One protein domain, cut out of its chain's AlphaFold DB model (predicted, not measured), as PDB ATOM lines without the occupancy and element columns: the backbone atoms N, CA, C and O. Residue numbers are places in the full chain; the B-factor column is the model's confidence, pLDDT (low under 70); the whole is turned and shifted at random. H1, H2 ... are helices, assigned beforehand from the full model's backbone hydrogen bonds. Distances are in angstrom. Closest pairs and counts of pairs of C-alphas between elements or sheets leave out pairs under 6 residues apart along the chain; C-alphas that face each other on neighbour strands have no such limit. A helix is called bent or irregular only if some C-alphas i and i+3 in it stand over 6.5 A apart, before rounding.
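Overview. This is residues 109 to 172 of the 538 residues of the protein "Rab-GAP TBC domain-containing protein" of Trypanosoma vivax (strain Y486) (UniProt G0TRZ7). Two helices, H1 and H3, run side by side the same way as a pair in the middle, with the short helix H2 steeply tilted on one side of it and the short helix H4 set off on the other. H2 packs on H3, while H4 touches no helix. The printed part has 64 residues with four named helices in the order H1, H2, H3, H4 and no named strand, and its class is all helix. It is compact, with a radius of gyration of the C-alphas of 10.9 A, and its outline is rounded, with spans of 29 by 27 by 16 A.

Along the chain. H1, residues 109 to 120, begins at C-alpha 109 (19.400, 20.485, 35.003) and is 16.6 A long. H2, residues 133 to 139, is 10.0 A long. H3, residues 144 to 154, is 15.4 A long and irregular, with C-alphas 145 and 148 7.2 A apart. H4, residues 165 to 172, is 10.6 A long and ends at C-alpha 172 (-1.997, 29.627, 38.089).

Arrangement. H1 and H3 touch at a shallow tilt of 10 degrees, the same way; their closest C-alphas, of Ala 115 and Val 146, are 6.0 A apart. H2 touches H3 at a steep tilt of 56 degrees, opposite ways, with the C-alphas of Val 133 and Val 150 closest at 6.9 A. H2 is close to H1 but not clearly touching, the closest C-alphas being those of Val 118 and Val 133 at 6.9 A. H4 is close to H1 but not clearly touching, about perpendicular at 74 degrees, with the C-alphas of Leu 119 and His 165 closest at 6.9 A. H4 is apart from H2 and H3. Every O i to N i+4 pair is within hydrogen-bond range in H1, H2 and H4, and 5 of 7 are in H3.

Size, cuts and confidence. The two C-alphas farthest apart, of Arg 109 and Val 125, are 30.1 A apart. The printed part has no cut. The link from H1 to H2, residues 121 to 132, is long. The mean pLDDT of the printed part is 88.7, and residues 160 to 163 are under 70.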
ATOM      1  N   ARG A 109      19.569  20.901  36.401       82.31
ATOM      2  CA  ARG A 109      19.400  20.485  35.003       82.31
ATOM      3  C   ARG A 109      18.420  19.325  34.863       82.31
ATOM      4  O   ARG A 109      17.577  19.352  33.971       82.31
ATOM      5  N   GLU A 110      18.519  18.323  35.734       85.00
ATOM      6  CA  GLU A 110      17.592  17.185  35.740       85.00
ATOM      7  C   GLU A 110      16.173  17.636  36.092       85.00
ATOM      8  O   GLU A 110      15.223  17.259  35.405       85.00
ATOM      9  N   TYR A 111      16.030  18.501  37.102       86.19
ATOM     10  CA  TYR A 111      14.748  19.104  37.455       86.19
ATOM     11  C   TYR A 111      14.144  19.875  36.277       86.19
ATOM     12  O   TYR A 111      13.001  19.623  35.903       86.19
ATOM     13  N   GLU A 112      14.904  20.777  35.648       86.69
ATOM     14  CA  GLU A 112      14.434  21.567  34.504       86.69
ATOM     15  C   GLU A 112      14.022  20.677  33.323       86.69
ATOM     16  O   GLU A 112      13.007  20.939  32.671       86.69
ATOM     17  N   GLN A 113      14.769  19.601  33.067       88.31
ATOM     18  CA  GLN A 113      14.450  18.636  32.019       88.31
ATOM     19  C   GLN A 113      13.145  17.886  32.313       88.31
ATOM     20  O   GLN A 113      12.279  17.799  31.436       88.31
ATOM     21  N   LEU A 114      12.974  17.376  33.537       88.44
ATOM     22  CA  LEU A 114      11.760  16.671  33.950       88.44
ATOM     23  C   LEU A 114      10.546  17.605  33.991       88.44
ATOM     24  O   LEU A 114       9.483  17.243  33.490       88.44
ATOM     25  N   ALA A 115      10.704  18.816  34.522       88.81
ATOM     26  CA  ALA A 115       9.653  19.825  34.562       88.81
ATOM     27  C   ALA A 115       9.190  20.187  33.146       88.81
ATOM     28  O   ALA A 115       7.992  20.159  32.863       88.81
ATOM     29  N   LYS A 116      10.129  20.452  32.227       88.38
ATOM     30  CA  LYS A 116       9.819  20.750  30.821       88.38
ATOM     31  C   LYS A 116       9.089  19.595  30.138       88.38
ATOM     32  O   LYS A 116       8.144  19.842  29.395       88.38
ATOM     33  N   MET A 117       9.508  18.356  30.398       89.88
ATOM     34  CA  MET A 117       8.823  17.165  29.900       89.88
ATOM     35  C   MET A 117       7.379  17.121  30.416       89.88
ATOM     36  O   MET A 117       6.459  17.165  29.607       89.88
ATOM     37  N   VAL A 118       7.172  17.115  31.737       89.81
ATOM     38  CA  VAL A 118       5.844  16.996  32.370       89.81
ATOM     39  C   VAL A 118       4.894  18.106  31.921       89.81
ATOM     40  O   VAL A 118       3.757  17.830  31.552       89.81
ATOM     41  N   LEU A 119       5.359  19.356  31.898       88.69
ATOM     42  CA  LEU A 119       4.533  20.513  31.536       88.69
ATOM     43  C   LEU A 119       4.124  20.529  30.056       88.69
ATOM     44  O   LEU A 119       3.155  21.199  29.700       88.69
ATOM     45  N   SER A 120       4.844  19.793  29.203       88.25
ATOM     46  CA  SER A 120       4.519  19.636  27.780       88.25
ATOM     47  C   SER A 120       3.520  18.510  27.488       88.25
ATOM     48  O   SER A 120       2.989  18.445  26.379       88.25
ATOM     49  N   MET A 121       3.251  17.631  28.459       89.44
ATOM     50  CA  MET A 121       2.342  16.500  28.284       89.44
ATOM     51  C   MET A 121       0.873  16.944  28.384       89.44
ATOM     52  O   MET A 121       0.528  17.727  29.272       89.44
ATOM     53  N   PRO A 122      -0.033  16.421  27.536       90.94
ATOM     54  CA  PRO A 122      -1.468  16.594  27.740       90.94
ATOM     55  C   PRO A 122      -1.930  15.841  28.994       90.94
ATOM     56  O   PRO A 122      -1.355  14.815  29.364       90.94
ATOM     57  N   LEU A 123      -3.002  16.314  29.643       91.06
ATOM     58  CA  LEU A 123      -3.528  15.649  30.844       91.06
ATOM     59  C   LEU A 123      -3.957  14.198  30.566       91.06
ATOM     60  O   LEU A 123      -3.644  13.311  31.357       91.06
ATOM     61  N   GLY A 124      -4.619  13.966  29.432       89.81
ATOM     62  CA  GLY A 124      -5.209  12.680  29.063       89.81
ATOM     63  C   GLY A 124      -6.580  12.432  29.692       89.81
ATOM     64  O   GLY A 124      -6.927  13.012  30.730       89.81
ATOM     65  N   VAL A 125      -7.375  11.571  29.056       88.06
ATOM     66  CA  VAL A 125      -8.721  11.198  29.542       88.06
ATOM     67  C   VAL A 125      -8.674   9.970  30.456       88.06
ATOM     68  O   VAL A 125      -9.412   9.917  31.437       88.06
ATOM     69  N   SER A 126      -7.781   9.016  30.171       91.19
ATOM     70  CA  SER A 126      -7.579   7.777  30.940       91.19
ATOM     71  C   SER A 126      -6.092   7.540  31.221       91.19
ATOM     72  O   SER A 126      -5.222   8.111  30.566       91.19
ATOM     73  N   VAL A 127      -5.801   6.655  32.174       92.44
ATOM     74  CA  VAL A 127      -4.449   6.143  32.455       92.44
ATOM     75  C   VAL A 127      -3.884   5.281  31.318       92.44
ATOM     76  O   VAL A 127      -2.670   5.104  31.241       92.44
ATOM     77  N   ASP A 128      -4.736   4.789  30.415       91.00
ATOM     78  CA  ASP A 128      -4.339   3.963  29.262       91.00
ATOM     79  C   ASP A 128      -3.761   4.791  28.100       91.00
ATOM     80  O   ASP A 128      -3.104   4.262  27.199       91.00
ATOM     81  N   GLU A 129      -4.001   6.105  28.106       91.00
ATOM     82  CA  GLU A 129      -3.561   7.008  27.050       91.00
ATOM     83  C   GLU A 129      -2.069   7.320  27.212       91.00
ATOM     84  O   GLU A 129      -1.659   8.100  28.075       91.00
ATOM     85  N   ARG A 130      -1.234   6.694  26.377       88.94
ATOM     86  CA  ARG A 130       0.226   6.869  26.418       88.94
ATOM     87  C   ARG A 130       0.619   8.339  26.261       88.94
ATOM     88  O   ARG A 130      -0.045   9.106  25.573       88.94
ATOM     89  N   SER A 131       1.753   8.706  26.856       90.06
ATOM     90  CA  SER A 131       2.323  10.060  26.765       90.06
ATOM     91  C   SER A 131       1.445  11.166  27.372       90.06
ATOM     92  O   SER A 131       1.609  12.334  27.032       90.06
ATOM     93  N   THR A 132       0.558  10.816  28.306       93.50
ATOM     94  CA  THR A 132      -0.257  11.764  29.078       93.50
ATOM     95  C   THR A 132       0.202  11.864  30.530       93.50
ATOM     96  O   THR A 132       0.863  10.962  31.051       93.50
ATOM     97  N   VAL A 133      -0.165  12.953  31.209       93.94
ATOM     98  CA  VAL A 133       0.117  13.135  32.642       93.94
ATOM     99  C   VAL A 133      -0.516  12.010  33.463       93.94
ATOM    100  O   VAL A 133       0.132  11.491  34.370       93.94
ATOM    101  N   ARG A 134      -1.743  11.583  33.124       95.38
ATOM    102  CA  ARG A 134      -2.414  10.449  33.780       95.38
ATOM    103  C   ARG A 134      -1.634   9.149  33.628       95.38
ATOM    104  O   ARG A 134      -1.376   8.490  34.631       95.38
ATOM    105  N   ALA A 135      -1.202   8.807  32.416       95.25
ATOM    106  CA  ALA A 135      -0.406   7.602  32.192       95.25
ATOM    107  C   ALA A 135       0.970   7.670  32.872       95.25
ATOM    108  O   ALA A 135       1.431   6.669  33.417       95.25
ATOM    109  N   TYR A 136       1.618   8.840  32.897       94.69
ATOM    110  CA  TYR A 136       2.887   9.022  33.607       94.69
ATOM    111  C   TYR A 136       2.732   8.838  35.117       94.69
ATOM    112  O   TYR A 136       3.483   8.065  35.712       94.69
ATOM    113  N   ALA A 137       1.728   9.488  35.707       95.50
ATOM    114  CA  ALA A 137       1.412   9.373  37.124       95.50
ATOM    115  C   ALA A 137       0.969   7.954  37.505       95.50
ATOM    116  O   ALA A 137       1.279   7.502  38.600       95.50
ATOM    117  N   TRP A 138       0.288   7.220  36.617       95.81
ATOM    118  CA  TRP A 138      -0.132   5.842  36.872       95.81
ATOM    119  C   TRP A 138       1.006   4.827  36.711       95.81
ATOM    120  O   TRP A 138       1.249   4.029  37.616       95.81
ATOM    121  N   GLY A 139       1.737   4.872  35.596       89.44
ATOM    122  CA  GLY A 139       2.735   3.862  35.237       89.44
ATOM    123  C   GLY A 139       4.082   4.003  35.945       89.44
ATOM    124  O   GLY A 139       4.796   3.015  36.084       89.44
ATOM    125  N   ASN A 140       4.434   5.202  36.416       83.88
ATOM    126  CA  ASN A 140       5.717   5.466  37.067       83.88
ATOM    127  C   ASN A 140       5.520   6.017  38.477       83.88
ATOM    128  O   ASN A 140       4.447   6.492  38.840       83.88
ATOM    129  N   ARG A 141       6.578   5.985  39.287       85.94
ATOM    130  CA  ARG A 141       6.648   6.818  40.490       85.94
ATOM    131  C   ARG A 141       7.090   8.211  40.067       85.94
ATOM    132  O   ARG A 141       8.199   8.362  39.558       85.94
ATOM    133  N   VAL A 142       6.243   9.216  40.268       92.00
ATOM    134  CA  VAL A 142       6.612  10.597  39.953       92.00
ATOM    135  C   VAL A 142       7.746  11.031  40.874       92.00
ATOM    136  O   VAL A 142       7.686  10.847  42.098       92.00
ATOM    137  N   ALA A 143       8.793  11.599  40.273       90.75
ATOM    138  CA  ALA A 143       9.927  12.119  41.016       90.75
ATOM    139  C   ALA A 143       9.473  13.238  41.959       90.75
ATOM    140  O   ALA A 143       8.610  14.053  41.625       90.75
ATOM    141  N   ARG A 144      10.062  13.259  43.154       88.75
ATOM    142  CA  ARG A 144       9.645  14.128  44.255       88.75
ATOM    143  C   ARG A 144       9.587  15.602  43.857       88.75
ATOM    144  O   ARG A 144       8.587  16.252  44.140       88.75
ATOM    145  N   ASP A 145      10.597  16.062  43.128       88.44
ATOM    146  CA  ASP A 145      10.747  17.468  42.748       88.44
ATOM    147  C   ASP A 145       9.699  17.929  41.722       88.44
ATOM    148  O   ASP A 145       9.326  19.093  41.702       88.44
ATOM    149  N   VAL A 146       9.170  17.030  40.883       92.75
ATOM    150  CA  VAL A 146       8.146  17.381  39.874       92.75
ATOM    151  C   VAL A 146       6.726  16.998  40.285       92.75
ATOM    152  O   VAL A 146       5.770  17.358  39.595       92.75
ATOM    153  N   ARG A 147       6.552  16.318  41.427       95.69
ATOM    154  CA  ARG A 147       5.234  15.978  41.986       95.69
ATOM    155  C   ARG A 147       4.289  17.180  42.085       95.69
ATOM    156  O   ARG A 147       3.152  17.042  41.636       95.69
ATOM    157  N   PRO A 148       4.716  18.364  42.569       96.62
ATOM    158  CA  PRO A 148       3.847  19.538  42.629       96.62
ATOM    159  C   PRO A 148       3.305  19.952  41.252       96.62
ATOM    160  O   PRO A 148       2.147  20.348  41.132       96.62
ATOM    161  N   LEU A 149       4.112  19.827  40.191       94.88
ATOM    162  CA  LEU A 149       3.694  20.126  38.815       94.88
ATOM    163  C   LEU A 149       2.652  19.116  38.327       94.88
ATOM    164  O   LEU A 149       1.599  19.510  37.821       94.88
ATOM    165  N   VAL A 150       2.918  17.823  38.535       95.88
ATOM    166  CA  VAL A 150       1.989  16.740  38.182       95.88
ATOM    167  C   VAL A 150       0.662  16.904  38.920       95.88
ATOM    168  O   VAL A 150      -0.392  16.810  38.299       95.88
ATOM    169  N   TRP A 151       0.686  17.218  40.215       97.38
ATOM    170  CA  TRP A 151      -0.526  17.402  41.016       97.38
ATOM    171  C   TRP A 151      -1.343  18.609  40.550       97.38
ATOM    172  O   TRP A 151      -2.559  18.498  40.399       97.38
ATOM    173  N   ARG A 152      -0.700  19.738  40.212       96.75
ATOM    174  CA  ARG A 152      -1.409  20.883  39.609       96.75
ATOM    175  C   ARG A 152      -2.081  20.513  38.281       96.75
ATOM    176  O   ARG A 152      -3.177  21.003  38.014       96.75
ATOM    177  N   LEU A 153      -1.460  19.666  37.459       94.56
ATOM    178  CA  LEU A 153      -2.044  19.186  36.200       94.56
ATOM    179  C   LEU A 153      -3.215  18.220  36.449       94.56
ATOM    180  O   LEU A 153      -4.298  18.425  35.901       94.56
ATOM    181  N   LEU A 154      -3.034  17.218  37.315       95.56
ATOM    182  CA  LEU A 154      -4.064  16.223  37.643       95.56
ATOM    183  C   LEU A 154      -5.304  16.845  38.303       95.56
ATOM    184  O   LEU A 154      -6.425  16.420  38.026       95.56
ATOM    185  N   CYS A 155      -5.112  17.879  39.125       95.12
ATOM    186  CA  CYS A 155      -6.193  18.616  39.776       95.12
ATOM    187  C   CYS A 155      -6.788  19.739  38.913       95.12
ATOM    188  O   CYS A 155      -7.568  20.551  39.412       95.12
ATOM    189  N   ASN A 156      -6.407  19.837  37.632       90.38
ATOM    190  CA  ASN A 156      -6.872  20.883  36.718       90.38
ATOM    191  C   ASN A 156      -6.631  22.309  37.273       90.38
ATOM    192  O   ASN A 156      -7.388  23.253  37.012       90.38
ATOM    193  N   CYS A 157      -5.580  22.471  38.088       88.00
ATOM    194  CA  CYS A 157      -5.156  23.747  38.659       88.00
ATOM    195  C   CYS A 157      -4.563  24.636  37.548       88.00
ATOM    196  O   CYS A 157      -4.826  25.836  37.536       88.00
ATOM    197  N   VAL A 158      -3.915  24.046  36.541       85.81
ATOM    198  CA  VAL A 158      -3.473  24.702  35.295       85.81
ATOM    199  C   VAL A 158      -4.183  24.098  34.068       85.81
ATOM    200  O   VAL A 158      -4.718  22.995  34.180       85.81
ATOM    201  N   PRO A 159      -4.232  24.790  32.909       77.50
ATOM    202  CA  PRO A 159      -4.875  24.275  31.702       77.50
ATOM    203  C   PRO A 159      -4.319  22.910  31.283       77.50
ATOM    204  O   PRO A 159      -3.107  22.728  31.188       77.50
ATOM    205  N   SER A 160      -5.235  21.977  31.019       63.75
ATOM    206  CA  SER A 160      -4.986  20.565  30.699       63.75
ATOM    207  C   SER A 160      -4.773  20.276  29.207       63.75
ATOM    208  O   SER A 160      -4.364  19.170  28.842       63.75
ATOM    209  N   THR A 161      -5.049  21.259  28.347       64.69
ATOM    210  CA  THR A 161      -4.769  21.223  26.907       64.69
ATOM    211  C   THR A 161      -3.347  21.712  26.621       64.69
ATOM    212  O   THR A 161      -2.793  22.434  27.455       64.69
ATOM    213  N   PRO A 162      -2.750  21.370  25.457       62.47
ATOM    214  CA  PRO A 162      -1.447  21.893  25.057       62.47
ATOM    215  C   PRO A 162      -1.452  23.424  25.121       62.47
ATOM    216  O   PRO A 162      -2.041  24.119  24.293       62.47
ATOM    217  N   ALA A 163      -0.837  23.953  26.167       66.62
ATOM    218  CA  ALA A 163      -0.739  25.369  26.449       66.62
ATOM    219  C   ALA A 163       0.735  25.684  26.654       66.62
ATOM    220  O   ALA A 163       1.483  24.881  27.209       66.62
ATOM    221  N   SER A 164       1.166  26.861  26.205       80.50
ATOM    222  CA  SER A 164       2.521  27.303  26.509       80.50
ATOM    223  C   SER A 164       2.705  27.390  28.026       80.50
ATOM    224  O   SER A 164       1.779  27.756  28.755       80.50
ATOM    225  N   HIS A 165       3.920  27.116  28.496       81.81
ATOM    226  CA  HIS A 165       4.277  27.251  29.910       81.81
ATOM    227  C   HIS A 165       3.874  28.622  30.485       81.81
ATOM    228  O   HIS A 165       3.328  28.717  31.579       81.81
ATOM    229  N   SER A 166       4.042  29.692  29.697       86.81
ATOM    230  CA  SER A 166       3.616  31.052  30.060       86.81
ATOM    231  C   SER A 166       2.111  31.150  30.351       86.81
ATOM    232  O   SER A 166       1.704  31.790  31.321       86.81
ATOM    233  N   ARG A 167       1.269  30.473  29.559       87.81
ATOM    234  CA  ARG A 167      -0.185  30.446  29.767       87.81
ATOM    235  C   ARG A 167      -0.571  29.630  31.000       87.81
ATOM    236  O   ARG A 167      -1.465  30.049  31.730       87.81
ATOM    237  N   GLN A 168       0.089  28.494  31.234       88.81
ATOM    238  CA  GLN A 168      -0.131  27.685  32.441       88.81
ATOM    239  C   GLN A 168       0.182  28.491  33.706       88.81
ATOM    240  O   GLN A 168      -0.630  28.556  34.625       88.81
ATOM    241  N   GLU A 169       1.318  29.179  33.700       89.88
ATOM    242  CA  GLU A 169       1.773  30.023  34.797       89.88
ATOM    243  C   GLU A 169       0.861  31.253  35.010       89.88
ATOM    244  O   GLU A 169       0.536  31.604  36.146       89.88
ATOM    245  N   ALA A 170       0.382  31.891  33.936       92.50
ATOM    246  CA  ALA A 170      -0.570  33.001  34.033       92.50
ATOM    247  C   ALA A 170      -1.910  32.574  34.661       92.50
ATOM    248  O   ALA A 170      -2.439  33.280  35.521       92.50
ATOM    249  N   GLU A 171      -2.439  31.408  34.278       93.44
ATOM    250  CA  GLU A 171      -3.672  30.869  34.865       93.44
ATOM    251  C   GLU A 171      -3.480  30.496  36.340       93.44
ATOM    252  O   GLU A 171      -4.346  30.789  37.168       93.44
ATOM    253  N   LEU A 172      -2.326  29.921  36.696       95.00
ATOM    254  CA  LEU A 172      -1.997  29.627  38.089       95.00
ATOM    255  C   LEU A 172      -1.976  30.906  38.936       95.00
ATOM    256  O   LEU A 172      -2.616  30.961  39.986       95.00
TER     257      LEU A 172